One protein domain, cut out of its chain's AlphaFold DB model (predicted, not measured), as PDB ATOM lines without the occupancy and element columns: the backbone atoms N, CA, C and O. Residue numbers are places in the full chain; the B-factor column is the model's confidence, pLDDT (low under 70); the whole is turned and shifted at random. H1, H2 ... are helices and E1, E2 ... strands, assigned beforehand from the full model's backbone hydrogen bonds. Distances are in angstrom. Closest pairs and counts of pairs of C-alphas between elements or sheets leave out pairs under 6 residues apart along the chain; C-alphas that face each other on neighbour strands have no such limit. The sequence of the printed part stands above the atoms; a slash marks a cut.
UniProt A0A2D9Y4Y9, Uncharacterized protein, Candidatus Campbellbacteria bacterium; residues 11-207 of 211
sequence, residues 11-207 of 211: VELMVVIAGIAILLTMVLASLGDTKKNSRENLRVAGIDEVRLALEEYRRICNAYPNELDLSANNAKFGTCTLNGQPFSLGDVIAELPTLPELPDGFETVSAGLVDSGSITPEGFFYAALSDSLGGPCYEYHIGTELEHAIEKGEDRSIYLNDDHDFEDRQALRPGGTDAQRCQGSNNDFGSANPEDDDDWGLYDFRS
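Overview. This is residues 11 to 207 of the 211 residues of an uncharacterized protein of Candidatus Campbellbacteria bacterium (UniProt A0A2D9Y4Y9). With little regular structure, the model is a small sheet, E1 E2 E3, among long loops, with residues 40 to 58 of the long helix H1 over one face and residues 11 to 32 sticking out as an arm. Of 197 printed residues, 73 are in named elements, in order H1, E1, E2, H2, E3: mixed, helices and strands. It is loose, radius of gyration of the C-alphas 21.2 A, spanning 81 by 44 by 25 A.

Arrangement. E1, residues 125 to 130, and E2, residues 139 to 145, form an antiparallel hairpin; N 125 and O 143, 2.8 A apart, are within hydrogen-bond range. E3, residues 202 to 206, is antiparallel to E2, with N 205 and O 142 at 2.8 A. H1, residues 11 to 61, is on the sheet, making two layers, helix on one face, at a height of 11.1 A; its closest C-alpha pair with E2 is Arg 43 and Thr 144, 7.1 A. Residues 36 to 40 of H1 touch H2, residues 147 to 150, closest at the C-alphas of Glu 40 and Glu 147, 6.6 A. In H1, 44 of 47 O i to N i+4 pairs are within range; H2 is too short for one.

Along the chain. H1 runs 75.5 A from C-alpha 11 at (-21.449, 26.225, -38.900), with a kink of 25 degrees near residue 29. E2 measures 20.8 A, and E3 ends at C-alpha 206, (-2.717, -33.024, -27.463).

Size, cuts and confidence. The printed part has no cut. The links H1 to E1 and H2 to E3 are long. Mean pLDDT of the printed part is 71.1, with 76 residues under 70.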
ATOM      1  N   VAL A  11     -21.923  27.148 -37.864       91.88
ATOM      2  CA  VAL A  11     -21.449  26.225 -38.900       91.88
ATOM      3  C   VAL A  11     -20.133  25.558 -38.496       91.88
ATOM      4  O   VAL A  11     -20.005  24.350 -38.667       91.88
ATOM      5  N   GLU A  12     -19.185  26.294 -37.905       90.19
ATOM      6  CA  GLU A  12     -17.940  25.700 -37.398       90.19
ATOM      7  C   GLU A  12     -18.208  24.666 -36.309       90.19
ATOM      8  O   GLU A  12     -17.646  23.574 -36.346       90.19
ATOM      9  N   LEU A  13     -19.113  24.964 -35.374       90.19
ATOM     10  CA  LEU A  13     -19.471  24.003 -34.337       90.19
ATOM     11  C   LEU A  13     -20.187  22.774 -34.925       90.19
ATOM     12  O   LEU A  13     -19.924  21.648 -34.504       90.19
ATOM     13  N   MET A  14     -21.046  22.973 -35.929       91.88
ATOM     14  CA  MET A  14     -21.795  21.901 -36.587       91.88
ATOM     15  C   MET A  14     -20.886  20.925 -37.348       91.88
ATOM     16  O   MET A  14     -21.078  19.714 -37.277       91.88
ATOM     17  N   VAL A  15     -19.875  21.434 -38.056       94.38
ATOM     18  CA  VAL A  15     -18.924  20.585 -38.791       94.38
ATOM     19  C   VAL A  15     -18.060  19.769 -37.830       94.38
ATOM     20  O   VAL A  15     -17.798  18.598 -38.093       94.38
ATOM     21  N   VAL A  16     -17.663  20.345 -36.692       95.00
ATOM     22  CA  VAL A  16     -16.843  19.643 -35.694       95.00
ATOM     23  C   VAL A  16     -17.601  18.466 -35.082       95.00
ATOM     24  O   VAL A  16     -17.064  17.360 -35.042       95.00
ATOM     25  N   ILE A  17     -18.856  18.660 -34.665       95.06
ATOM     26  CA  ILE A  17     -19.649  17.553 -34.103       95.06
ATOM     27  C   ILE A  17     -19.935  16.469 -35.151       95.06
ATOM     28  O   ILE A  17     -19.879  15.285 -34.825       95.06
ATOM     29  N   ALA A  18     -20.164  16.853 -36.413       95.38
ATOM     30  CA  ALA A  18     -20.360  15.902 -37.505       95.38
ATOM     31  C   ALA A  18     -19.087  15.083 -37.778       95.38
ATOM     32  O   ALA A  18     -19.159  13.869 -37.952       95.38
ATOM     33  N   GLY A  19     -17.915  15.722 -37.751       95.62
ATOM     34  CA  GLY A  19     -16.628  15.042 -37.907       95.62
ATOM     35  C   GLY A  19     -16.321  14.079 -36.760       95.62
ATOM     36  O   GLY A  19     -15.939  12.937 -37.008       95.62
ATOM     37  N   ILE A  20     -16.544  14.497 -35.508       95.81
ATOM     38  CA  ILE A  20     -16.357  13.631 -34.333       95.81
ATOM     39  C   ILE A  20     -17.280  12.410 -34.416       95.81
ATOM     40  O   ILE A  20     -16.830  11.297 -34.155       95.81
ATOM     41  N   ALA A  21     -18.538  12.584 -34.837       95.25
ATOM     42  CA  ALA A  21     -19.475  11.473 -34.995       95.25
ATOM     43  C   ALA A  21     -18.979  10.422 -36.006       95.25
ATOM     44  O   ALA A  21     -19.060   9.230 -35.724       95.25
ATOM     45  N   ILE A  22     -18.412  10.846 -37.141       93.69
ATOM     46  CA  ILE A  22     -17.857   9.933 -38.157       93.69
ATOM     47  C   ILE A  22     -16.627   9.185 -37.626       93.69
ATOM     48  O   ILE A  22     -16.464   7.997 -37.887       93.69
ATOM     49  N   LEU A  23     -15.754   9.856 -36.873       94.81
ATOM     50  CA  LEU A  23     -14.576   9.202 -36.298       94.81
ATOM     51  C   LEU A  23     -14.962   8.186 -35.213       94.81
ATOM     52  O   LEU A  23     -14.376   7.108 -35.146       94.81
ATOM     53  N   LEU A  24     -15.967   8.501 -34.389       93.88
ATOM     54  CA  LEU A  24     -16.429   7.607 -33.326       93.88
ATOM     55  C   LEU A  24     -17.011   6.296 -33.870       93.88
ATOM     56  O   LEU A  24     -16.768   5.251 -33.272       93.88
ATOM     57  N   THR A  25     -17.724   6.310 -35.003       90.44
ATOM     58  CA  THR A  25     -18.282   5.071 -35.576       90.44
ATOM     59  C   THR A  25     -17.192   4.103 -36.033       90.44
ATOM     60  O   THR A  25     -17.311   2.904 -35.794       90.44
ATOM     61  N   MET A  26     -16.100   4.607 -36.618       87.06
ATOM     62  CA  MET A  26     -14.968   3.772 -37.040       87.06
ATOM     63  C   MET A  26     -14.243   3.140 -35.845       87.06
ATOM     64  O   MET A  26     -13.925   1.952 -35.869       87.06
ATOM     65  N   VAL A  27     -14.008   3.913 -34.780       86.88
ATOM     66  CA  VAL A  27     -13.316   3.422 -33.577       86.88
ATOM     67  C   VAL A  27     -14.139   2.348 -32.864       86.88
ATOM     68  O   VAL A  27     -13.588   1.318 -32.473       86.88
ATOM     69  N   LEU A  28     -15.452   2.553 -32.727       83.56
ATOM     70  CA  LEU A  28     -16.335   1.596 -32.056       83.56
ATOM     71  C   LEU A  28     -16.405   0.251 -32.790       83.56
ATOM     72  O   LEU A  28     -16.400  -0.781 -32.124       83.56
ATOM     73  N   ALA A  29     -16.393   0.256 -34.128       78.81
ATOM     74  CA  ALA A  29     -16.353  -0.976 -34.918       78.81
ATOM     75  C   ALA A  29     -15.084  -1.807 -34.642       78.81
ATOM     76  O   ALA A  29     -15.170  -3.018 -34.501       78.81
ATOM     77  N   SER A  30     -13.919  -1.166 -34.477       76.50
ATOM     78  CA  SER A  30     -12.643  -1.871 -34.232       76.50
ATOM     79  C   SER A  30     -12.469  -2.426 -32.807       76.50
ATOM     80  O   SER A  30     -11.633  -3.300 -32.557       76.50
ATOM     81  N   LEU A  31     -13.231  -1.899 -31.843       76.81
ATOM     82  CA  LEU A  31     -13.066  -2.234 -30.429       76.81
ATOM     83  C   LEU A  31     -13.718  -3.575 -30.061       76.81
ATOM     84  O   LEU A  31     -13.284  -4.201 -29.094       76.81
ATOM     85  N   GLY A  32     -14.737  -4.008 -30.811       78.50
ATOM     86  CA  GLY A  32     -15.380  -5.314 -30.633       78.50
ATOM     87  C   GLY A  32     -14.391  -6.456 -30.864       78.50
ATOM     88  O   GLY A  32     -14.069  -7.188 -29.928       78.50
ATOM     89  N   ASP A  33     -13.812  -6.503 -32.064       77.19
ATOM     90  CA  ASP A  33     -12.847  -7.530 -32.478       77.19
ATOM     91  C   ASP A  33     -11.613  -7.576 -31.565       77.19
ATOM     92  O   ASP A  33     -11.137  -8.640 -31.182       77.19
ATOM     93  N   THR A  34     -11.108  -6.411 -31.143       81.25
ATOM     94  CA  THR A  34      -9.934  -6.340 -30.256       81.25
ATOM     95  C   THR A  34     -10.216  -6.948 -28.879       81.25
ATOM     96  O   THR A  34      -9.360  -7.629 -28.313       81.25
ATOM     97  N   LYS A  35     -11.409  -6.710 -28.319       83.25
ATOM     98  CA  LYS A  35     -11.801  -7.275 -27.019       83.25
ATOM     99  C   LYS A  35     -11.991  -8.785 -27.099       83.25
ATOM    100  O   LYS A  35     -11.537  -9.482 -26.197       83.25
ATOM    101  N   LYS A  36     -12.606  -9.260 -28.183       80.56
ATOM    102  CA  LYS A  36     -12.762 -10.683 -28.487       80.56
ATOM    103  C   LYS A  36     -11.410 -11.391 -28.569       80.56
ATOM    104  O   LYS A  36     -11.136 -12.273 -27.761       80.56
ATOM    105  N   ASN A  37     -10.504 -10.889 -29.408       82.00
ATOM    106  CA  ASN A  37      -9.143 -11.423 -29.526       82.00
ATOM    107  C   ASN A  37      -8.395 -11.412 -28.180       82.00
ATOM    108  O   ASN A  37      -7.638 -12.327 -27.869       82.00
ATOM    109  N   SER A  38      -8.597 -10.377 -27.355       85.00
ATOM    110  CA  SER A  38      -7.997 -10.324 -26.019       85.00
ATOM    111  C   SER A  38      -8.523 -11.420 -25.092       85.00
ATOM    112  O   SER A  38      -7.738 -11.930 -24.299       85.00
ATOM    113  N   ARG A  39      -9.816 -11.763 -25.150       85.50
ATOM    114  CA  ARG A  39     -10.388 -12.850 -24.342       85.50
ATOM    115  C   ARG A  39      -9.904 -14.207 -24.826       85.50
ATOM    116  O   ARG A  39      -9.474 -15.001 -24.005       85.50
ATOM    117  N   GLU A  40      -9.890 -14.445 -26.132       81.88
ATOM    118  CA  GLU A  40      -9.376 -15.694 -26.710       81.88
ATOM    119  C   GLU A  40      -7.913 -15.941 -26.330       81.88
ATOM    120  O   GLU A  40      -7.572 -17.026 -25.868       81.88
ATOM    121  N   ASN A  41      -7.063 -14.912 -26.397       84.12
ATOM    122  CA  ASN A  41      -5.672 -15.017 -25.949       84.12
ATOM    123  C   ASN A  41      -5.554 -15.402 -24.466       84.12
ATOM    124  O   ASN A  41      -4.634 -16.127 -24.098       84.12
ATOM    125  N   LEU A  42      -6.465 -14.926 -23.609       86.44
ATOM    126  CA  LEU A  42      -6.496 -15.315 -22.194       86.44
ATOM    127  C   LEU A  42      -6.924 -16.777 -22.013       86.44
ATOM    128  O   LEU A  42      -6.391 -17.448 -21.135       86.44
ATOM    129  N   ARG A  43      -7.835 -17.286 -22.850       84.44
ATOM    130  CA  ARG A  43      -8.258 -18.697 -22.830       84.44
ATOM    131  C   ARG A  43      -7.114 -19.632 -23.221       84.44
ATOM    132  O   ARG A  43      -6.815 -20.574 -22.492       84.44
ATOM    133  N   VAL A  44      -6.413 -19.311 -24.310       83.62
ATOM    134  CA  VAL A  44      -5.224 -20.057 -24.757       83.62
ATOM    135  C   VAL A  44      -4.112 -20.002 -23.706       83.62
ATOM    136  O   VAL A  44      -3.527 -21.028 -23.375       83.62
ATOM    137  N   ALA A  45      -3.861 -18.829 -23.115       87.12
ATOM    138  CA  ALA A  45      -2.884 -18.700 -22.034       87.12
ATOM    139  C   ALA A  45      -3.247 -19.558 -20.805       87.12
ATOM    140  O   ALA A  45      -2.358 -20.137 -20.185       87.12
ATOM    141  N   GLY A  46      -4.540 -19.674 -20.482       87.44
ATOM    142  CA  GLY A  46      -5.025 -20.559 -19.422       87.44
ATOM    143  C   GLY A  46      -4.750 -22.036 -19.719       87.44
ATOM    144  O   GLY A  46      -4.286 -22.758 -18.839       87.44
ATOM    145  N   ILE A  47      -4.942 -22.476 -20.967       85.31
ATOM    146  CA  ILE A  47      -4.560 -23.833 -21.389       85.31
ATOM    147  C   ILE A  47      -3.059 -24.058 -21.183       85.31
ATOM    148  O   ILE A  47      -2.666 -25.077 -20.619       85.31
ATOM    149  N   ASP A  48      -2.214 -23.119 -21.601       88.69
ATOM    150  CA  ASP A  48      -0.760 -23.247 -21.459       88.69
ATOM    151  C   ASP A  48      -0.305 -23.345 -19.995       88.69
ATOM    152  O   ASP A  48       0.608 -24.115 -19.678       88.69
ATOM    153  N   GLU A  49      -0.967 -22.625 -19.088       90.88
ATOM    154  CA  GLU A  49      -0.725 -22.727 -17.647       90.88
ATOM    155  C   GLU A  49      -1.072 -24.124 -17.110       90.88
ATOM    156  O   GLU A  49      -0.247 -24.757 -16.442       90.88
ATOM    157  N   VAL A  50      -2.247 -24.652 -17.469       90.06
ATOM    158  CA  VAL A  50      -2.661 -26.005 -17.067       90.06
ATOM    159  C   VAL A  50      -1.733 -27.062 -17.669       90.06
ATOM    160  O   VAL A  50      -1.342 -27.999 -16.978       90.06
ATOM    161  N   ARG A  51      -1.298 -26.903 -18.923       90.81
ATOM    162  CA  ARG A  51      -0.349 -27.820 -19.581       90.81
ATOM    163  C   ARG A  51       0.970 -27.905 -18.826       90.81
ATOM    164  O   ARG A  51       1.465 -29.004 -18.590       90.81
ATOM    165  N   LEU A  52       1.530 -26.770 -18.408       92.50
ATOM    166  CA  LEU A  52       2.758 -26.761 -17.613       92.50
ATOM    167  C   LEU A  52       2.572 -27.508 -16.283       92.50
ATOM    168  O   LEU A  52       3.449 -28.282 -15.890       92.50
ATOM    169  N   ALA A  53       1.427 -27.317 -15.625       92.75
ATOM    170  CA  ALA A  53       1.100 -28.023 -14.391       92.75
ATOM    171  C   ALA A  53       0.942 -29.539 -14.612       92.75
ATOM    172  O   ALA A  53       1.473 -30.335 -13.838       92.75
ATOM    173  N   LEU A  54       0.278 -29.954 -15.692       91.25
ATOM    174  CA  LEU A  54       0.114 -31.363 -16.057       91.25
ATOM    175  C   LEU A  54       1.458 -32.041 -16.353       91.25
ATOM    176  O   LEU A  54       1.675 -33.184 -15.945       91.25
ATOM    177  N   GLU A  55       2.383 -31.347 -17.018       92.62
ATOM    178  CA  GLU A  55       3.731 -31.866 -17.263       92.62
ATOM    179  C   GLU A  55       4.532 -32.041 -15.966       92.62
ATOM    180  O   GLU A  55       5.203 -33.060 -15.789       92.62
ATOM    181  N   GLU A  56       4.451 -31.089 -15.034       92.94
ATOM    182  CA  GLU A  56       5.107 -31.228 -13.730       92.94
ATOM    183  C   GLU A  56       4.471 -32.347 -12.892       92.94
ATOM    184  O   GLU A  56       5.180 -33.176 -12.318       92.94
ATOM    185  N   TYR A  57       3.140 -32.453 -12.903       91.94
ATOM    186  CA  TYR A  57       2.426 -33.549 -12.255       91.94
ATOM    187  C   TYR A  57       2.877 -34.906 -12.803       91.94
ATOM    188  O   TYR A  57       3.242 -35.801 -12.038       91.94
ATOM    189  N   ARG A  58       2.963 -35.056 -14.131       90.81
ATOM    190  CA  ARG A  58       3.465 -36.287 -14.751       90.81
ATOM    191  C   ARG A  58       4.914 -36.580 -14.388       90.81
ATOM    192  O   ARG A  58       5.242 -37.748 -14.191       90.81
ATOM    193  N   ARG A  59       5.792 -35.578 -14.292       91.19
ATOM    194  CA  ARG A  59       7.191 -35.801 -13.872       91.19
ATOM    195  C   ARG A  59       7.282 -36.456 -12.499       91.19
ATOM    196  O   ARG A  59       8.180 -37.264 -12.274       91.19
ATOM    197  N   ILE A  60       6.354 -36.129 -11.605       91.06
ATOM    198  CA  ILE A  60       6.299 -36.672 -10.247       91.06
ATOM    199  C   ILE A  60       5.581 -38.027 -10.239       91.06
ATOM    200  O   ILE A  60       6.084 -39.004  -9.681       91.06
ATOM    201  N   CYS A  61       4.427 -38.105 -10.893       89.62
ATOM    202  CA  CYS A  61       3.524 -39.244 -10.801       89.62
ATOM    203  C   CYS A  61       3.733 -40.323 -11.875       89.62
ATOM    204  O   CYS A  61       3.131 -41.393 -11.803       89.62
ATOM    205  N   ASN A  62       4.588 -40.070 -12.868       88.81
ATOM    206  CA  ASN A  62       4.816 -40.897 -14.063       88.81
ATOM    207  C   ASN A  62       3.557 -41.174 -14.908       88.81
ATOM    208  O   ASN A  62       3.563 -42.063 -15.760       88.81
ATOM    209  N   ALA A  63       2.480 -40.431 -14.671       88.56
ATOM    210  CA  ALA A  63       1.220 -40.508 -15.390       88.56
ATOM    211  C   ALA A  63       0.506 -39.158 -15.289       88.56
ATOM    212  O   ALA A  63       0.708 -38.414 -14.327       88.56
ATOM    213  N   TYR A  64      -0.335 -38.870 -16.272       88.88
ATOM    214  CA  TYR A  64      -1.286 -37.769 -16.196       88.88
ATOM    215  C   TYR A  64      -2.458 -38.126 -15.273       88.88
ATOM    216  O   TYR A  64      -2.701 -39.314 -15.018       88.88
ATOM    217  N   PRO A  65      -3.170 -37.123 -14.737       87.88
ATOM    218  CA  PRO A  65      -4.394 -37.377 -13.992       87.88
ATOM    219  C   PRO A  65      -5.465 -37.957 -14.936       87.88
ATOM    220  O   PRO A  65      -5.472 -37.648 -16.125       87.88
ATOM    221  N   ASN A  66      -6.356 -38.824 -14.451       83.75
ATOM    222  CA  ASN A  66      -7.491 -39.318 -15.257       83.75
ATOM    223  C   ASN A  66      -8.595 -38.261 -15.427       83.75
ATOM    224  O   ASN A  66      -9.376 -38.346 -16.366       83.75
ATOM    225  N   GLU A  67      -8.648 -37.277 -14.532       81.00
ATOM    226  CA  GLU A  67      -9.589 -36.157 -14.547       81.00
ATOM    227  C   GLU A  67      -8.902 -34.885 -14.032       81.00
ATOM    228  O   GLU A  67      -7.966 -34.946 -13.229       81.00
ATOM    229  N   LEU A  68      -9.368 -33.718 -14.470       82.19
ATOM    230  CA  LEU A  68      -8.823 -32.432 -14.043       82.19
ATOM    231  C   LEU A  68      -9.433 -31.997 -12.696       82.19
ATOM    232  O   LEU A  68     -10.251 -31.084 -12.636       82.19
ATOM    233  N   ASP A  69      -9.038 -32.669 -11.613       81.94
ATOM    234  CA  ASP A  69      -9.435 -32.356 -10.234       81.94
ATOM    235  C   ASP A  69      -8.191 -32.029  -9.388       81.94
ATOM    236  O   ASP A  69      -7.259 -32.826  -9.264       81.94
ATOM    237  N   LEU A  70      -8.172 -30.830  -8.797       85.56
ATOM    238  CA  LEU A  70      -7.066 -30.345  -7.963       85.56
ATOM    239  C   LEU A  70      -6.949 -31.094  -6.628       85.56
ATOM    240  O   LEU A  70      -5.868 -31.179  -6.044       85.56
ATOM    241  N   SER A  71      -8.054 -31.633  -6.126       84.44
ATOM    242  CA  SER A  71      -8.135 -32.317  -4.838       84.44
ATOM    243  C   SER A  71      -7.975 -33.831  -4.950       84.44
ATOM    244  O   SER A  71      -7.566 -34.483  -3.983       84.44
ATOM    245  N   ALA A  72      -8.259 -34.400  -6.124       83.00
ATOM    246  CA  ALA A  72      -8.153 -35.829  -6.345       83.00
ATOM    247  C   ALA A  72      -6.698 -36.265  -6.539       83.00
ATOM    248  O   ALA A  72      -5.920 -35.688  -7.298       83.00
ATOM    249  N   ASN A  73      -6.339 -37.359  -5.875       84.75
ATOM    250  CA  ASN A  73      -5.097 -38.063  -6.141       84.75
ATOM    251  C   ASN A  73      -5.359 -39.173  -7.160       84.75
ATOM    252  O   ASN A  73      -5.863 -40.243  -6.815       84.75
ATOM    253  N   ASN A  74      -5.057 -38.901  -8.421       81.38
ATOM    254  CA  ASN A  74      -5.697 -39.625  -9.510       81.38
ATOM    255  C   ASN A  74      -4.732 -40.001 -10.659       81.38
ATOM    256  O   ASN A  74      -5.141 -40.527 -11.693       81.38
ATOM    257  N   ALA A  75      -3.418 -39.848 -10.448       71.81
ATOM    258  CA  ALA A  75      -2.399 -40.457 -11.300       71.81
ATOM    259  C   ALA A  75      -2.270 -41.949 -10.971       71.81
ATOM    260  O   ALA A  75      -1.505 -42.346 -10.098       71.81
ATOM    261  N   LYS A  76      -3.021 -42.772 -11.708       66.50
ATOM    262  CA  LYS A  76      -2.923 -44.242 -11.780       66.50
ATOM    263  C   LYS A  76      -3.135 -45.013 -10.458       66.50
ATOM    264  O   LYS A  76      -2.429 -44.860  -9.469       66.50
ATOM    265  N   PHE A  77      -4.098 -45.941 -10.471       59.84
ATOM    266  CA  PHE A  77      -4.570 -46.702  -9.294       59.84
ATOM    267  C   PHE A  77      -4.969 -45.823  -8.086       59.84
ATOM    268  O   PHE A  77      -5.049 -46.320  -6.964       59.84
ATOM    269  N   GLY A  78      -5.228 -44.528  -8.313       62.97
ATOM    270  CA  GLY A  78      -5.684 -43.575  -7.298       62.97
ATOM    271  C   GLY A  78      -4.628 -43.138  -6.278       62.97
ATOM    272  O   GLY A  78      -5.008 -42.643  -5.221       62.97
ATOM    273  N   THR A  79      -3.326 -43.364  -6.523       70.75
ATOM    274  CA  THR A  79      -2.280 -42.948  -5.567       70.75
ATOM    275  C   THR A  79      -0.946 -42.557  -6.220       70.75
ATOM    276  O   THR A  79       0.007 -43.330  -6.266       70.75
ATOM    277  N   CYS A  80      -0.824 -41.299  -6.624       86.81
ATOM    278  CA  CYS A  80       0.457 -40.610  -6.683       86.81
ATOM    279  C   CYS A  80       0.905 -40.204  -5.277       86.81
ATOM    280  O   CYS A  80       0.116 -39.720  -4.462       86.81
ATOM    281  N   THR A  81       2.178 -40.424  -4.959       89.25
ATOM    282  CA  THR A  81       2.732 -39.976  -3.680       89.25
ATOM    283  C   THR A  81       4.076 -39.308  -3.873       89.25
ATOM    284  O   THR A  81       4.921 -39.791  -4.625       89.25
ATOM    285  N   LEU A  82       4.292 -38.227  -3.133       89.69
ATOM    286  CA  LEU A  82       5.571 -37.545  -3.036       89.69
ATOM    287  C   LEU A  82       6.017 -37.605  -1.577       89.69
ATOM    288  O   LEU A  82       5.303 -37.181  -0.673       89.69
ATOM    289  N   ASN A  83       7.186 -38.200  -1.321       90.31
ATOM    290  CA  ASN A  83       7.711 -38.407   0.037       90.31
ATOM    291  C   ASN A  83       6.737 -39.147   0.984       90.31
ATOM    292  O   ASN A  83       6.723 -38.913   2.192       90.31
ATOM    293  N   GLY A  84       5.913 -40.047   0.436       87.25
ATOM    294  CA  GLY A  84       4.936 -40.826   1.200       87.25
ATOM    295  C   GLY A  84       3.669 -40.064   1.602       87.25
ATOM    296  O   GLY A  84       2.897 -40.594   2.397       87.25
ATOM    297  N   GLN A  85       3.447 -38.850   1.088       89.25
ATOM    298  CA  GLN A  85       2.167 -38.141   1.187       89.25
ATOM    299  C   GLN A  85       1.402 -38.233  -0.139       89.25
ATOM    300  O   GLN A  85       2.059 -38.292  -1.182       89.25
ATOM    301  N   PRO A  86       0.054 -38.260  -0.122       89.38
ATOM    302  CA  PRO A  86      -0.751 -38.098  -1.330       89.38
ATOM    303  C   PRO A  86      -0.325 -36.839  -2.080       89.38
ATOM    304  O   PRO A  86      -0.079 -35.818  -1.444       89.38
ATOM    305  N   PHE A  87      -0.217 -36.944  -3.399       90.12
ATOM    306  CA  PHE A  87       0.122 -35.831  -4.271       90.12
ATOM    307  C   PHE A  87      -0.997 -35.665  -5.297       90.12
ATOM    308  O   PHE A  87      -1.330 -36.631  -5.988       90.12
ATOM    309  N   SER A  88      -1.600 -34.483  -5.361       90.56
ATOM    310  CA  SER A  88      -2.667 -34.149  -6.308       90.56
ATOM    311  C   SER A  88      -2.237 -33.022  -7.243       90.56
ATOM    312  O   SER A  88      -1.203 -32.382  -7.051       90.56
ATOM    313  N   LEU A  89      -3.033 -32.758  -8.282       89.19
ATOM    314  CA  LEU A  89      -2.756 -31.644  -9.191       89.19
ATOM    315  C   LEU A  89      -2.756 -30.291  -8.451       89.19
ATOM    316  O   LEU A  89      -1.968 -29.410  -8.791       89.19
ATOM    317  N   GLY A  90      -3.555 -30.169  -7.387       88.25
ATOM    318  CA  GLY A  90      -3.601 -29.011  -6.491       88.25
ATOM    319  C   GLY A  90      -2.281 -28.688  -5.783       88.25
ATOM    320  O   GLY A  90      -2.066 -27.545  -5.382       88.25
ATOM    321  N   ASP A  91      -1.374 -29.663  -5.658       91.62
ATOM    322  CA  ASP A  91      -0.029 -29.440  -5.114       91.62
ATOM    323  C   ASP A  91       0.917 -28.783  -6.139       91.62
ATOM    324  O   ASP A  91       1.941 -28.209  -5.759       91.62
ATOM    325  N   VAL A  92       0.586 -28.859  -7.434       92.88
ATOM    326  CA  VAL A  92       1.334 -28.222  -8.531       92.88
ATOM    327  C   VAL A  92       0.747 -26.856  -8.865       92.88
ATOM    328  O   VAL A  92       1.485 -25.876  -8.984       92.88
ATOM    329  N   ILE A  93      -0.574 -26.792  -9.023       90.50
ATOM    330  CA  ILE A  93      -1.311 -25.579  -9.364       90.50
ATOM    331  C   ILE A  93      -2.421 -25.361  -8.336       90.50
ATOM    332  O   ILE A  93      -3.293 -26.202  -8.156       90.50
ATOM    333  N   ALA A  94      -2.375 -24.227  -7.635       87.00
ATOM    334  CA  ALA A  94      -3.277 -23.970  -6.513       87.00
ATOM    335  C   ALA A  94      -4.744 -23.790  -6.944       87.00
ATOM    336  O   ALA A  94      -5.652 -24.127  -6.186       87.00
ATOM    337  N   GLU A  95      -4.966 -23.244  -8.139       84.19
ATOM    338  CA  GLU A  95      -6.285 -22.993  -8.709       84.19
ATOM    339  C   GLU A  95      -6.196 -23.035 -10.238       84.19
ATOM    340  O   GLU A  95      -5.194 -22.608 -10.810       84.19
ATOM    341  N   LEU A  96      -7.230 -23.552 -10.902       82.31
ATOM    342  CA  LEU A  96      -7.299 -23.526 -12.359       82.31
ATOM    343  C   LEU A  96      -7.574 -22.093 -12.845       82.31
ATOM    344  O   LEU A  96      -8.354 -21.374 -12.214       82.31
ATOM    345  N   PRO A  97      -6.975 -21.664 -13.968       84.06
ATOM    346  CA  PRO A  97      -7.184 -20.318 -14.477       84.06
ATOM    347  C   PRO A  97      -8.661 -20.072 -14.798       84.06
ATOM    348  O   PRO A  97      -9.344 -20.900 -15.395       84.06
ATOM    349  N   THR A  98      -9.171 -18.905 -14.416       79.06
ATOM    350  CA  THR A  98     -10.553 -18.524 -14.721       79.06
ATOM    351  C   THR A  98     -10.651 -18.046 -16.166       79.06
ATOM    352  O   THR A  98      -9.945 -17.109 -16.554       79.06
ATOM    353  N   LEU A  99     -11.547 -18.638 -16.954       76.00
ATOM    354  CA  LEU A  99     -11.804 -18.183 -18.318       76.00
ATOM    355  C   LEU A  99     -12.569 -16.844 -18.298       76.00
ATOM    356  O   LEU A  99     -13.438 -16.649 -17.448       76.00
ATOM    357  N   PRO A 100     -12.263 -15.892 -19.201       78.19
ATOM    358  CA  PRO A 100     -13.021 -14.648 -19.292       78.19
ATOM    359  C   PRO A 100     -14.476 -14.909 -19.689       78.19
ATOM    360  O   PRO A 100     -14.713 -15.660 -20.638       78.19
ATOM    361  N   GLU A 101     -15.415 -14.218 -19.040       74.38
ATOM    362  CA  GLU A 101     -16.844 -14.262 -19.378       74.38
ATOM    363  C   GLU A 101     -17.082 -13.936 -20.860       74.38
ATOM    364  O   GLU A 101     -16.513 -12.976 -21.409       74.38
ATOM    365  N   LEU A 102     -17.929 -14.739 -21.507       69.56
ATOM    366  CA  LEU A 102     -18.380 -14.485 -22.870       69.56
ATOM    367  C   LEU A 102     -19.400 -13.331 -22.885       69.56
ATOM    368  O   LEU A 102     -20.117 -13.106 -21.907       69.56
ATOM    369  N   PRO A 103     -19.486 -12.550 -23.978       66.12
ATOM    370  CA  PRO A 103     -20.589 -11.615 -24.154       66.12
ATOM    371  C   PRO A 103     -21.913 -12.392 -24.287       66.12
ATOM    372  O   PRO A 103     -22.032 -13.214 -25.185       66.12
ATOM    373  N   ASP A 104     -22.882 -12.065 -23.425       55.56
ATOM    374  CA  ASP A 104     -24.209 -12.686 -23.202       55.56
ATOM    375  C   ASP A 104     -24.281 -13.851 -22.191       55.56
ATOM    376  O   ASP A 104     -24.335 -15.023 -22.535       55.56
ATOM    377  N   GLY A 105     -24.469 -13.472 -20.919       50.19
ATOM    378  CA  GLY A 105     -25.520 -14.017 -20.044       50.19
ATOM    379  C   GLY A 105     -25.448 -15.480 -19.601       50.19
ATOM    380  O   GLY A 105     -26.409 -15.938 -18.980       50.19
ATOM    381  N   PHE A 106     -24.368 -16.193 -19.888       47.81
ATOM    382  CA  PHE A 106     -24.158 -17.561 -19.433       47.81
ATOM    383  C   PHE A 106     -23.368 -17.568 -18.109       47.81
ATOM    384  O   PHE A 106     -22.569 -16.668 -17.852       47.81
ATOM    385  N   GLU A 107     -23.703 -18.485 -17.196       43.50
ATOM    386  CA  GLU A 107     -23.096 -18.533 -15.859       43.50
ATOM    387  C   GLU A 107     -21.685 -19.126 -15.914       43.50
ATOM    388  O   GLU A 107     -21.484 -20.213 -16.455       43.50
ATOM    389  N   THR A 108     -20.756 -18.444 -15.238       40.09
ATOM    390  CA  THR A 108     -19.385 -18.892 -14.993       40.09
ATOM    391  C   THR A 108     -19.376 -20.182 -14.192       40.09
ATOM    392  O   THR A 108     -19.559 -20.190 -12.973       40.09
ATOM    393  N   VAL A 109     -19.132 -21.300 -14.873       43.22
ATOM    394  CA  VAL A 109     -18.859 -22.571 -14.204       43.22
ATOM    395  C   VAL A 109     -17.354 -22.662 -13.986       43.22
ATOM    396  O   VAL A 109     -16.569 -22.789 -14.920       43.22
ATOM    397  N   SER A 110     -16.947 -22.565 -12.724       39.41
ATOM    398  CA  SER A 110     -15.582 -22.847 -12.276       39.41
ATOM    399  C   SER A 110     -15.090 -24.173 -12.859       39.41
ATOM    400  O   SER A 110     -15.805 -25.168 -12.765       39.41
ATOM    401  N   ALA A 111     -13.876 -24.178 -13.420       41.59
ATOM    402  CA  ALA A 111     -13.227 -25.352 -13.993       41.59
ATOM    403  C   ALA A 111     -13.255 -26.528 -12.998       41.59
ATOM    404  O   ALA A 111     -12.513 -26.557 -12.018       41.59
ATOM    405  N   GLY A 112     -14.180 -27.462 -13.207       42.22
ATOM    406  CA  GLY A 112     -14.435 -28.554 -12.280       42.22
ATOM    407  C   GLY A 112     -15.554 -29.448 -12.795       42.22
ATOM    408  O   GLY A 112     -16.689 -29.005 -12.910       42.22
ATOM    409  N   LEU A 113     -15.184 -30.696 -13.092       42.59
ATOM    410  CA  LEU A 113     -16.035 -31.826 -13.477       42.59
ATOM    411  C   LEU A 113     -17.141 -31.522 -14.506       42.59
ATOM    412  O   LEU A 113     -18.278 -31.233 -14.144       42.59
ATOM    413  N   VAL A 114     -16.863 -31.811 -15.780       44.75
ATOM    414  CA  VAL A 114     -17.903 -32.389 -16.646       44.75
ATOM    415  C   VAL A 114     -17.838 -33.908 -16.471       44.75
ATOM    416  O   VAL A 114     -17.361 -34.647 -17.330       44.75
ATOM    417  N   ASP A 115     -18.248 -34.378 -15.292       43.34
ATOM    418  CA  ASP A 115     -18.668 -35.767 -15.151       43.34
ATOM    419  C   ASP A 115     -20.076 -35.853 -15.740       43.34
ATOM    420  O   ASP A 115     -21.033 -35.303 -15.197       43.34
ATOM    421  N   SER A 116     -20.168 -36.548 -16.870       41.03
ATOM    422  CA  SER A 116     -21.410 -37.013 -17.476       41.03
ATOM    423  C   SER A 116     -22.268 -35.949 -18.186       41.03
ATOM    424  O   SER A 116     -23.276 -35.470 -17.670       41.03
ATOM    425  N   GLY A 117     -21.954 -35.714 -19.466       41.22
ATOM    426  CA  GLY A 117     -22.982 -35.525 -20.501       41.22
ATOM    427  C   GLY A 117     -23.538 -34.119 -20.725       41.22
ATOM    428  O   GLY A 117     -24.573 -33.992 -21.375       41.22
ATOM    429  N   SER A 118     -22.889 -33.070 -20.223       40.19
ATOM    430  CA  SER A 118     -23.177 -31.706 -20.673       40.19
ATOM    431  C   SER A 118     -21.888 -30.908 -20.710       40.19
ATOM    432  O   SER A 118     -21.425 -30.416 -19.683       40.19
ATOM    433  N   ILE A 119     -21.327 -30.769 -21.906       45.81
ATOM    434  CA  ILE A 119     -20.334 -29.744 -22.203       45.81
ATOM    435  C   ILE A 119     -20.988 -28.408 -21.780       45.81
ATOM    436  O   ILE A 119     -22.169 -28.172 -22.046       45.81
ATOM    437  N   THR A 120     -20.316 -27.593 -20.967       47.19
ATOM    438  CA  THR A 120     -20.773 -26.229 -20.661       47.19
ATOM    439  C   THR A 120     -19.765 -25.254 -21.277       47.19
ATOM    440  O   THR A 120     -18.570 -25.457 -21.075       47.19
ATOM    441  N   PRO A 121     -20.193 -24.206 -22.008       50.59
ATOM    442  CA  PRO A 121     -19.336 -23.300 -22.809       50.59
ATOM    443  C   PRO A 121     -18.170 -22.568 -22.103       50.59
ATOM    444  O   PRO A 121     -17.467 -21.744 -22.696       50.59
ATOM    445  N   GLU A 122     -17.969 -22.777 -20.801       57.22
ATOM    446  CA  GLU A 122     -17.151 -21.901 -19.952       57.22
ATOM    447  C   GLU A 122     -16.104 -22.642 -19.112       57.22
ATOM    448  O   GLU A 122     -15.657 -22.132 -18.085       57.22
ATOM    449  N   GLY A 123     -15.673 -23.825 -19.558       70.38
ATOM    450  CA  GLY A 123     -14.679 -24.646 -18.865       70.38
ATOM    451  C   GLY A 123     -13.448 -25.017 -19.694       70.38
ATOM    452  O   GLY A 123     -13.358 -24.766 -20.900       70.38
ATOM    453  N   PHE A 124     -12.487 -25.642 -19.011       75.38
ATOM    454  CA  PHE A 124     -11.516 -26.509 -19.671       75.38
ATOM    455  C   PHE A 124     -12.099 -27.911 -19.764       75.38
ATOM    456  O   PHE A 124     -12.579 -28.457 -18.769       75.38
ATOM    457  N   PHE A 125     -11.991 -28.506 -20.938       76.81
ATOM    458  CA  PHE A 125     -12.310 -29.903 -21.173       76.81
ATOM    459  C   PHE A 125     -11.027 -30.699 -21.140       76.81
ATOM    460  O   PHE A 125      -9.991 -30.227 -21.600       76.81
ATOM    461  N   TYR A 126     -11.084 -31.891 -20.566       78.81
ATOM    462  CA  TYR A 126      -9.907 -32.713 -20.360       78.81
ATOM    463  C   TYR A 126     -10.251 -34.178 -20.582       78.81
ATOM    464  O   TYR A 126     -11.197 -34.694 -19.983       78.81
ATOM    465  N   ALA A 127      -9.448 -34.846 -21.401       77.69
ATOM    466  CA  ALA A 127      -9.530 -36.278 -21.629       77.69
ATOM    467  C   ALA A 127      -8.137 -36.890 -21.510       77.69
ATOM    468  O   ALA A 127      -7.157 -36.369 -22.040       77.69
ATOM    469  N   ALA A 128      -8.030 -38.009 -20.803       79.88
ATOM    470  CA  ALA A 128      -6.772 -38.697 -20.584       79.88
ATOM    471  C   ALA A 128      -6.767 -40.080 -21.251       79.88
ATOM    472  O   ALA A 128      -7.700 -40.883 -21.141       79.88
ATOM    473  N   LEU A 129      -5.671 -40.378 -21.944       77.94
ATOM    474  CA  LEU A 129      -5.548 -41.530 -22.827       77.94
ATOM    475  C   LEU A 129      -4.326 -42.389 -22.474       77.94
ATOM    476  O   LEU A 129      -3.390 -41.980 -21.783       77.94
ATOM    477  N   SER A 130      -4.366 -43.629 -22.938       78.25
ATOM    478  CA  SER A 130      -3.459 -44.725 -22.620       78.25
ATOM    479  C   SER A 130      -3.127 -45.518 -23.886       78.25
ATOM    480  O   SER A 130      -3.877 -45.527 -24.857       78.25
ATOM    481  N   ASP A 131      -2.016 -46.244 -23.868       76.19
ATOM    482  CA  ASP A 131      -1.647 -47.210 -24.914       76.19
ATOM    483  C   ASP A 131      -2.468 -48.513 -24.854       76.19
ATOM    484  O   ASP A 131      -2.411 -49.355 -25.751       76.19
ATOM    485  N   SER A 132      -3.208 -48.687 -23.762       75.12
ATOM    486  CA  SER A 132      -3.964 -49.881 -23.413       75.12
ATOM    487  C   SER A 132      -5.270 -49.509 -22.710       75.12
ATOM    488  O   SER A 132      -5.310 -48.604 -21.873       75.12
ATOM    489  N   LEU A 133      -6.354 -50.217 -23.030       74.75
ATOM    490  CA  LEU A 133      -7.687 -49.959 -22.492       74.75
ATOM    491  C   LEU A 133      -7.696 -50.113 -20.968       74.75
ATOM    492  O   LEU A 133      -7.446 -51.203 -20.449       74.75
ATOM    493  N   GLY A 134      -8.017 -49.030 -20.257       72.62
ATOM    494  CA  GLY A 134      -7.975 -49.028 -18.794       72.62
ATOM    495  C   GLY A 134      -6.553 -49.112 -18.231       72.62
ATOM    496  O   GLY A 134      -6.362 -49.536 -17.094       72.62
ATOM    497  N   GLY A 135      -5.553 -48.748 -19.032       77.94
ATOM    498  CA  GLY A 135      -4.185 -48.549 -18.587       77.94
ATOM    499  C   GLY A 135      -3.969 -47.175 -17.936       77.94
ATOM    500  O   GLY A 135      -4.893 -46.363 -17.845       77.94
ATOM    501  N   PRO A 136      -2.753 -46.915 -17.429       81.94
ATOM    502  CA  PRO A 136      -2.308 -45.582 -17.012       81.94
ATOM    503  C   PRO A 136      -2.452 -44.502 -18.082       81.94
ATOM    504  O   PRO A 136      -2.212 -44.746 -19.258       81.94
ATOM    505  N   CYS A 137      -2.734 -43.279 -17.640       85.38
ATOM    506  CA  CYS A 137      -2.818 -42.121 -18.517       85.38
ATOM    507  C   CYS A 137      -1.408 -41.648 -18.913       85.38
ATOM    508  O   CYS A 137      -0.677 -41.082 -18.095       85.38
ATOM    509  N   TYR A 138      -1.006 -41.912 -20.154       83.25
ATOM    510  CA  TYR A 138       0.287 -41.496 -20.720       83.25
ATOM    511  C   TYR A 138       0.171 -40.317 -21.676       83.25
ATOM    512  O   TYR A 138       1.180 -39.710 -22.032       83.25
ATOM    513  N   GLU A 139      -1.053 -39.986 -22.058       81.75
ATOM    514  CA  GLU A 139      -1.380 -38.903 -22.961       81.75
ATOM    515  C   GLU A 139      -2.608 -38.167 -22.413       81.75
ATOM    516  O   GLU A 139      -3.395 -38.746 -21.661       81.75
ATOM    517  N   TYR A 140      -2.756 -36.894 -22.759       81.12
ATOM    518  CA  TYR A 140      -3.944 -36.114 -22.440       81.12
ATOM    519  C   TYR A 140      -4.254 -35.136 -23.564       81.12
ATOM    520  O   TYR A 140      -3.343 -34.699 -24.282       81.12
ATOM    521  N   HIS A 141      -5.533 -34.816 -23.678       79.56
ATOM    522  CA  HIS A 141      -6.112 -33.784 -24.521       79.56
ATOM    523  C   HIS A 141      -6.747 -32.756 -23.592       79.56
ATOM    524  O   HIS A 141      -7.327 -33.110 -22.558       79.56
ATOM    525  N   ILE A 142      -6.572 -31.480 -23.903       80.19
ATOM    526  CA  ILE A 142      -7.177 -30.389 -23.147       80.19
ATOM    527  C   ILE A 142      -7.679 -29.340 -24.114       80.19
ATOM    528  O   ILE A 142      -6.942 -28.929 -25.006       80.19
ATOM    529  N   GLY A 143      -8.890 -28.849 -23.885       78.19
ATOM    530  CA  GLY A 143      -9.433 -27.810 -24.730       78.19
ATOM    531  C   GLY A 143     -10.328 -26.807 -24.035       78.19
ATOM    532  O   GLY A 143     -10.668 -26.943 -22.862       78.19
ATOM    533  N   THR A 144     -10.662 -25.747 -24.759       76.12
ATOM    534  CA  THR A 144     -11.623 -24.724 -24.335       76.12
ATOM    535  C   THR A 144     -12.308 -24.119 -25.552       76.12
ATOM    536  O   THR A 144     -11.739 -24.084 -26.645       76.12
ATOM    537  N   GLU A 145     -13.529 -23.631 -25.373       71.88
ATOM    538  CA  GLU A 145     -14.269 -22.986 -26.449       71.88
ATOM    539  C   GLU A 145     -13.721 -21.575 -26.707       71.88
ATOM    540  O   GLU A 145     -13.473 -20.789 -25.778       71.88
ATOM    541  N   LEU A 146     -13.533 -21.244 -27.986       71.75
ATOM    542  CA  LEU A 146     -13.135 -19.911 -28.430       71.75
ATOM    543  C   LEU A 146     -14.358 -19.111 -28.884       71.75
ATOM    544  O   LEU A 146     -15.209 -19.596 -29.621       71.75
ATOM    545  N   GLU A 147     -14.397 -17.827 -28.532       68.50
ATOM    546  CA  GLU A 147     -15.503 -16.927 -28.884       68.50
ATOM    547  C   GLU A 147     -15.713 -16.795 -30.412       68.50
ATOM    548  O   GLU A 147     -16.799 -16.465 -30.893       68.50
ATOM    549  N   HIS A 148     -14.681 -17.045 -31.221       60.94
ATOM    550  CA  HIS A 148     -14.777 -17.088 -32.679       60.94
ATOM    551  C   HIS A 148     -15.655 -18.229 -33.204       60.94
ATOM    552  O   HIS A 148     -16.246 -18.067 -34.273       60.94
ATOM    553  N   ALA A 149     -15.756 -19.345 -32.477       54.25
ATOM    554  CA  ALA A 149     -16.575 -20.496 -32.855       54.25
ATOM    555  C   ALA A 149     -18.081 -20.175 -32.754       54.25
ATOM    556  O   ALA A 149     -18.841 -20.440 -33.688       54.25
ATOM    557  N   ILE A 150     -18.479 -19.468 -31.690       53.91
ATOM    558  CA  ILE A 150     -19.874 -19.138 -31.345       53.91
ATOM    559  C   ILE A 150     -20.582 -18.305 -32.430       53.91
ATOM    560  O   ILE A 150     -21.766 -18.489 -32.707       53.91
ATOM    561  N   GLU A 151     -19.872 -17.394 -33.104       50.97
ATOM    562  CA  GLU A 151     -20.476 -16.489 -34.101       50.97
ATOM    563  C   GLU A 151     -20.772 -17.146 -35.455       50.97
ATOM    564  O   GLU A 151     -21.494 -16.564 -36.274       50.97
ATOM    565  N   LYS A 152     -20.213 -18.331 -35.728       48.38
ATOM    566  CA  LYS A 152     -20.375 -18.995 -37.024       48.38
ATOM    567  C   LYS A 152     -21.395 -20.125 -37.009       48.38
ATOM    568  O   LYS A 152     -21.893 -20.411 -38.087       48.38
ATOM    569  N   GLY A 153     -21.803 -20.647 -35.853       44.50
ATOM    570  CA  GLY A 153     -22.838 -21.678 -35.704       44.50
ATOM    571  C   GLY A 153     -22.307 -23.105 -35.872       44.50
ATOM    572  O   GLY A 153     -21.683 -23.373 -36.900       44.50
ATOM    573  N   GLU A 154     -22.594 -23.924 -34.851       46.00
ATOM    574  CA  GLU A 154     -22.552 -25.397 -34.628       46.00
ATOM    575  C   GLU A 154     -21.567 -26.282 -35.426       46.00
ATOM    576  O   GLU A 154     -21.777 -27.471 -35.472       46.00
ATOM    577  N   ASP A 155     -20.522 -25.752 -36.078       46.53
ATOM    578  CA  ASP A 155     -19.595 -26.588 -36.885       46.53
ATOM    579  C   ASP A 155     -18.288 -25.857 -37.310       46.53
ATOM    580  O   ASP A 155     -17.686 -26.146 -38.350       46.53
ATOM    581  N   ARG A 156     -17.927 -24.718 -36.680       47.44
ATOM    582  CA  ARG A 156     -17.181 -23.647 -37.404       47.44
ATOM    583  C   ARG A 156     -16.097 -22.860 -36.655       47.44
ATOM    584  O   ARG A 156     -15.857 -21.685 -36.968       47.44
ATOM    585  N   SER A 157     -15.364 -23.489 -35.746       44.44
ATOM    586  CA  SER A 157     -14.024 -23.008 -35.382       44.44
ATOM    587  C   SER A 157     -13.055 -23.215 -36.570       44.44
ATOM    588  O   SER A 157     -13.050 -24.260 -37.202       44.44
ATOM    589  N   ILE A 158     -12.211 -22.227 -36.915       44.12
ATOM    590  CA  ILE A 158     -11.130 -22.433 -37.915       44.12
ATOM    591  C   ILE A 158     -10.007 -23.342 -37.390       44.12
ATOM    592  O   ILE A 158      -9.023 -23.536 -38.094       44.12
ATOM    593  N   TYR A 159     -10.136 -23.793 -36.141       41.91
ATOM    594  CA  TYR A 159      -9.228 -24.688 -35.446       41.91
ATOM    595  C   TYR A 159      -9.781 -26.130 -35.380       41.91
ATOM    596  O   TYR A 159      -9.065 -26.989 -34.889       41.91
ATOM    597  N   LEU A 160     -10.972 -26.403 -35.952       43.44
ATOM    598  CA  LEU A 160     -11.578 -27.744 -36.185       43.44
ATOM    599  C   LEU A 160     -10.828 -28.605 -37.225       43.44
ATOM    600  O   LEU A 160     -11.366 -29.513 -37.842       43.44
ATOM    601  N   ASN A 161      -9.621 -28.212 -37.607       43.03
ATOM    602  CA  ASN A 161      -8.757 -29.035 -38.449       43.03
ATOM    603  C   ASN A 161      -7.424 -29.344 -37.758       43.03
ATOM    604  O   ASN A 161      -6.539 -29.917 -38.396       43.03
ATOM    605  N   ASP A 162      -7.285 -28.894 -36.507       46.34
ATOM    606  CA  ASP A 162      -6.192 -29.169 -35.575       46.34
ATOM    607  C   ASP A 162      -6.734 -29.762 -34.249       46.34
ATOM    608  O   ASP A 162      -5.938 -30.047 -33.345       46.34
ATOM    609  N   ASP A 163      -8.053 -29.959 -34.125       46.00
ATOM    610  CA  ASP A 163      -8.642 -30.820 -33.107       46.00
ATOM    611  C   ASP A 163      -8.176 -32.246 -33.373       46.00
ATOM    612  O   ASP A 163      -8.296 -32.796 -34.465       46.00
ATOM    613  N   HIS A 164      -7.501 -32.837 -32.395       49.31
ATOM    614  CA  HIS A 164      -7.042 -34.212 -32.515       49.31
ATOM    615  C   HIS A 164      -8.180 -35.152 -32.125       49.31
ATOM    616  O   HIS A 164      -7.978 -36.030 -31.277       49.31
ATOM    617  N   ASP A 165      -9.339 -34.957 -32.754       49.97
ATOM    618  CA  ASP A 165     -10.518 -35.779 -32.569       49.97
ATOM    619  C   ASP A 165     -10.190 -37.261 -32.821       49.97
ATOM    620  O   ASP A 165      -9.212 -37.680 -33.466       49.97
ATOM    621  N   PHE A 166     -10.978 -38.116 -32.187       46.22
ATOM    622  CA  PHE A 166     -10.786 -39.559 -32.257       46.22
ATOM    623  C   PHE A 166     -11.350 -40.151 -33.570       46.22
ATOM    624  O   PHE A 166     -11.219 -41.360 -33.808       46.22
ATOM    625  N   GLU A 167     -11.941 -39.323 -34.438       45.12
ATOM    626  CA  GLU A 167     -12.715 -39.752 -35.603       45.12
ATOM    627  C   GLU A 167     -11.891 -40.469 -36.685       45.12
ATOM    628  O   GLU A 167     -12.360 -41.455 -37.266       45.12
ATOM    629  N   ASP A 168     -10.622 -40.116 -36.926       43.81
ATOM    630  CA  ASP A 168      -9.880 -40.697 -38.067       43.81
ATOM    631  C   ASP A 168      -9.324 -42.126 -37.829       43.81
ATOM    632  O   ASP A 168      -8.536 -42.652 -38.625       43.81
ATOM    633  N   ARG A 169      -9.680 -42.816 -36.730       45.47
ATOM    634  CA  ARG A 169      -9.014 -44.093 -36.373       45.47
ATOM    635  C   ARG A 169      -9.865 -45.332 -36.178       45.47
ATOM    636  O   ARG A 169      -9.293 -46.421 -36.105       45.47
ATOM    637  N   GLN A 170     -11.193 -45.266 -36.260       47.09
ATOM    638  CA  GLN A 170     -11.969 -46.517 -36.312       47.09
ATOM    639  C   GLN A 170     -11.729 -47.331 -37.607       47.09
ATOM    640  O   GLN A 170     -12.074 -48.514 -37.659       47.09
ATOM    641  N   ALA A 171     -11.082 -46.765 -38.638       42.44
ATOM    642  CA  ALA A 171     -10.932 -47.417 -39.944       42.44
ATOM    643  C   ALA A 171      -9.522 -47.935 -40.317       42.44
ATOM    644  O   ALA A 171      -9.403 -48.643 -41.322       42.44
ATOM    645  N   LEU A 172      -8.442 -47.648 -39.574       42.78
ATOM    646  CA  LEU A 172      -7.076 -47.888 -40.085       42.78
ATOM    647  C   LEU A 172      -6.068 -48.421 -39.045       42.78
ATOM    648  O   LEU A 172      -5.044 -47.784 -38.816       42.78
ATOM    649  N   ARG A 173      -6.268 -49.647 -38.520       40.91
ATOM    650  CA  ARG A 173      -5.251 -50.744 -38.473       40.91
ATOM    651  C   ARG A 173      -5.560 -51.834 -37.430       40.91
ATOM    652  O   ARG A 173      -5.769 -51.529 -36.263       40.91
ATOM    653  N   PRO A 174      -5.374 -53.127 -37.763       36.09
ATOM    654  CA  PRO A 174      -5.053 -54.126 -36.752       36.09
ATOM    655  C   PRO A 174      -3.623 -53.853 -36.249       36.09
ATOM    656  O   PRO A 174      -2.656 -54.109 -36.967       36.09
ATOM    657  N   GLY A 175      -3.492 -53.301 -35.039       45.97
ATOM    658  CA  GLY A 175      -2.201 -53.007 -34.400       45.97
ATOM    659  C   GLY A 175      -1.699 -51.561 -34.528       45.97
ATOM    660  O   GLY A 175      -0.497 -51.336 -34.394       45.97
ATOM    661  N   GLY A 176      -2.576 -50.591 -34.804       44.28
ATOM    662  CA  GLY A 176      -2.288 -49.174 -34.562       44.28
ATOM    663  C   GLY A 176      -2.430 -48.864 -33.071       44.28
ATOM    664  O   GLY A 176      -3.365 -49.338 -32.434       44.28
ATOM    665  N   THR A 177      -1.481 -48.139 -32.484       44.72
ATOM    666  CA  THR A 177      -1.602 -47.621 -31.115       44.72
ATOM    667  C   THR A 177      -2.556 -46.432 -31.139       44.72
ATOM    668  O   THR A 177      -2.140 -45.272 -31.221       44.72
ATOM    669  N   ASP A 178      -3.845 -46.733 -31.171       52.44
ATOM    670  CA  ASP A 178      -4.900 -45.756 -30.941       52.44
ATOM    671  C   ASP A 178      -4.922 -45.505 -29.442       52.44
ATOM    672  O   ASP A 178      -4.936 -46.454 -28.657       52.44
ATOM    673  N   ALA A 179      -4.808 -44.241 -29.046       55.28
ATOM    674  CA  ALA A 179      -4.781 -43.865 -27.646       55.28
ATOM    675  C   ALA A 179      -6.153 -44.231 -27.053       55.28
ATOM    676  O   ALA A 179      -7.161 -43.594 -27.330       55.28
ATOM    677  N   GLN A 180      -6.216 -45.349 -26.333       68.44
ATOM    678  CA  GLN A 180      -7.433 -45.863 -25.718       68.44
ATOM    679  C   GLN A 180      -7.696 -45.058 -24.446       68.44
ATOM    680  O   GLN A 180      -6.748 -44.623 -23.798       68.44
ATOM    681  N   ARG A 181      -8.954 -44.898 -24.020       71.81
ATOM    682  CA  ARG A 181      -9.231 -44.234 -22.733       71.81
ATOM    683  C   ARG A 181      -8.426 -44.863 -21.592       71.81
ATOM    684  O   ARG A 181      -8.371 -46.098 -21.461       71.81
ATOM    685  N   CYS A 182      -7.808 -44.024 -20.762       76.75
ATOM    686  CA  CYS A 182      -7.140 -44.512 -19.565       76.75
ATOM    687  C   CYS A 182      -8.160 -44.899 -18.478       76.75
ATOM    688  O   CYS A 182      -9.365 -44.654 -18.592       76.75
ATOM    689  N   GLN A 183      -7.701 -45.588 -17.431       79.00
ATOM    690  CA  GLN A 183      -8.587 -46.059 -16.367       79.00
ATOM    691  C   GLN A 183      -9.248 -44.893 -15.626       79.00
ATOM    692  O   GLN A 183      -8.563 -44.104 -14.984       79.00
ATOM    693  N   GLY A 184     -10.582 -44.842 -15.652       74.25
ATOM    694  CA  GLY A 184     -11.347 -43.807 -14.954       74.25
ATOM    695  C   GLY A 184     -11.333 -42.445 -15.650       74.25
ATOM    696  O   GLY A 184     -11.720 -41.476 -15.016       74.25
ATOM    697  N   SER A 185     -10.878 -42.371 -16.904       73.69
ATOM    698  CA  SER A 185     -11.058 -41.202 -17.770       73.69
ATOM    699  C   SER A 185     -12.201 -41.439 -18.753       73.69
ATOM    700  O   SER A 185     -12.513 -42.584 -19.111       73.69
ATOM    701  N   ASN A 186     -12.771 -40.341 -19.239       67.50
ATOM    702  CA  ASN A 186     -13.625 -40.338 -20.418       67.50
ATOM    703  C   ASN A 186     -12.806 -40.673 -21.677       67.50
ATOM    704  O   ASN A 186     -11.575 -40.560 -21.685       67.50
ATOM    705  N   ASN A 187     -13.485 -41.184 -22.707       58.81
ATOM    706  CA  ASN A 187     -12.894 -41.472 -24.020       58.81
ATOM    707  C   ASN A 187     -12.686 -40.226 -24.875       58.81
ATOM    708  O   ASN A 187     -11.937 -40.311 -25.839       58.81
ATOM    709  N   ASP A 188     -13.342 -39.138 -24.499       62.41
ATOM    710  CA  ASP A 188     -13.362 -37.857 -25.185       62.41
ATOM    711  C   ASP A 188     -13.756 -36.750 -24.169       62.41
ATOM    712  O   ASP A 188     -13.909 -37.074 -22.983       62.41
ATOM    713  N   PHE A 189     -13.889 -35.479 -24.576       65.44
ATOM    714  CA  PHE A 189     -14.174 -34.261 -23.794       65.44
ATOM    715  C   PHE A 189     -15.493 -34.269 -22.980       65.44
ATOM    716  O   PHE A 189     -16.309 -33.354 -23.034       65.44
ATOM    717  N   GLY A 190     -15.708 -35.286 -22.144       51.53
ATOM    718  CA  GLY A 190     -16.884 -35.425 -21.281       51.53
ATOM    719  C   GLY A 190     -18.089 -36.101 -21.940       51.53
ATOM    720  O   GLY A 190     -19.092 -36.321 -21.252       51.53
ATOM    721  N   SER A 191     -17.990 -36.481 -23.219       52.03
ATOM    722  CA  SER A 191     -18.981 -37.322 -23.895       52.03
ATOM    723  C   SER A 191     -18.534 -38.782 -23.991       52.03
ATOM    724  O   SER A 191     -17.351 -39.127 -23.967       52.03
ATOM    725  N   ALA A 192     -19.527 -39.669 -24.058       51.25
ATOM    726  CA  ALA A 192     -19.327 -41.058 -24.452       51.25
ATOM    727  C   ALA A 192     -19.318 -41.218 -25.982       51.25
ATOM    728  O   ALA A 192     -18.858 -42.259 -26.464       51.25
ATOM    729  N   ASN A 193     -19.826 -40.223 -26.716       55.91
ATOM    730  CA  ASN A 193     -19.773 -40.143 -28.167       55.91
ATOM    731  C   ASN A 193     -18.543 -39.310 -28.566       55.91
ATOM    732  O   ASN A 193     -18.480 -38.157 -28.159       55.91
ATOM    733  N   PRO A 194     -17.576 -39.880 -29.300       51.03
ATOM    734  CA  PRO A 194     -16.357 -39.183 -29.719       51.03
ATOM    735  C   PRO A 194     -16.568 -38.167 -30.860       51.03
ATOM    736  O   PRO A 194     -15.595 -37.805 -31.501       51.03
ATOM    737  N   GLU A 195     -17.827 -37.834 -31.157       51.62
ATOM    738  CA  GLU A 195     -18.291 -37.023 -32.299       51.62
ATOM    739  C   GLU A 195     -19.284 -35.963 -31.788       51.62
ATOM    740  O   GLU A 195     -20.286 -35.675 -32.426       51.62
ATOM    741  N   ASP A 196     -19.122 -35.548 -30.524       53.78
ATOM    742  CA  ASP A 196     -19.933 -34.498 -29.889       53.78
ATOM    743  C   ASP A 196     -19.083 -33.237 -29.606       53.78
ATOM    744  O   ASP A 196     -19.598 -32.272 -29.041       53.78
ATOM    745  N   ASP A 197     -17.776 -33.243 -29.888       52.78
ATOM    746  CA  ASP A 197     -16.856 -32.125 -29.643       52.78
ATOM    747  C   ASP A 197     -16.711 -31.180 -30.853       52.78
ATOM    748  O   ASP A 197     -16.436 -29.983 -30.672       52.78
ATOM    749  N   ASP A 198     -16.999 -31.681 -32.056       51.28
ATOM    750  CA  ASP A 198     -17.119 -30.949 -33.323       51.28
ATOM    751  C   ASP A 198     -18.234 -29.884 -33.286       51.28
ATOM    752  O   ASP A 198     -18.009 -28.721 -33.653       51.28
ATOM    753  N   ASP A 199     -19.383 -30.233 -32.698       49.81
ATOM    754  CA  ASP A 199     -20.545 -29.362 -32.479       49.81
ATOM    755  C   ASP A 199     -20.183 -28.094 -31.661       49.81
ATOM    756  O   ASP A 199     -20.863 -27.061 -31.738       49.81
ATOM    757  N   TRP A 200     -19.088 -28.139 -30.883       50.84
ATOM    758  CA  TRP A 200     -18.702 -27.106 -29.907       50.84
ATOM    759  C   TRP A 200     -17.469 -26.294 -30.322       50.84
ATOM    760  O   TRP A 200     -17.139 -25.298 -29.672       50.84
ATOM    761  N   GLY A 201     -16.800 -26.648 -31.429       55.69
ATOM    762  CA  GLY A 201     -15.708 -25.855 -32.003       55.69
ATOM    763  C   GLY A 201     -14.544 -25.613 -31.036       55.69
ATOM    764  O   GLY A 201     -14.054 -24.481 -30.910       55.69
ATOM    765  N   LEU A 202     -14.122 -26.669 -30.345       64.25
ATOM    766  CA  LEU A 202     -13.135 -26.605 -29.280       64.25
ATOM    767  C   LEU A 202     -11.721 -26.328 -29.808       64.25
ATOM    768  O   LEU A 202     -11.295 -26.859 -30.827       64.25
ATOM    769  N   TYR A 203     -10.953 -25.493 -29.105       67.88
ATOM    770  CA  TYR A 203      -9.503 -25.488 -29.279       67.88
ATOM    771  C   TYR A 203      -8.930 -26.650 -28.474       67.88
ATOM    772  O   TYR A 203      -9.023 -26.600 -27.251       67.88
ATOM    773  N   ASP A 204      -8.335 -27.645 -29.129       72.06
ATOM    774  CA  ASP A 204      -7.717 -28.810 -28.488       72.06
ATOM    775  C   ASP A 204      -6.181 -28.752 -28.542       72.06
ATOM    776  O   ASP A 204      -5.552 -28.373 -29.533       72.06
ATOM    777  N   PHE A 205      -5.564 -29.149 -27.434       75.88
ATOM    778  CA  PHE A 205      -4.160 -29.478 -27.358       75.88
ATOM    779  C   PHE A 205      -3.931 -30.926 -26.905       75.88
ATOM    780  O   PHE A 205      -4.210 -31.299 -25.760       75.88
ATOM    781  N   ARG A 206      -3.203 -31.671 -27.742       74.56
ATOM    782  CA  ARG A 206      -2.717 -33.024 -27.463       74.56
ATOM    783  C   ARG A 206      -1.269 -33.069 -26.973       74.56
ATOM    784  O   ARG A 206      -0.338 -32.580 -27.615       74.56
ATOM    785  N   SER A 207      -1.048 -33.779 -25.871       76.50
ATOM    786  CA  SER A 207       0.285 -34.051 -25.327       76.50
ATOM    787  C   SER A 207       1.164 -34.891 -26.277       76.50
ATOM    788  O   SER A 207       0.764 -35.955 -26.744       76.50
TER     789      SER A 207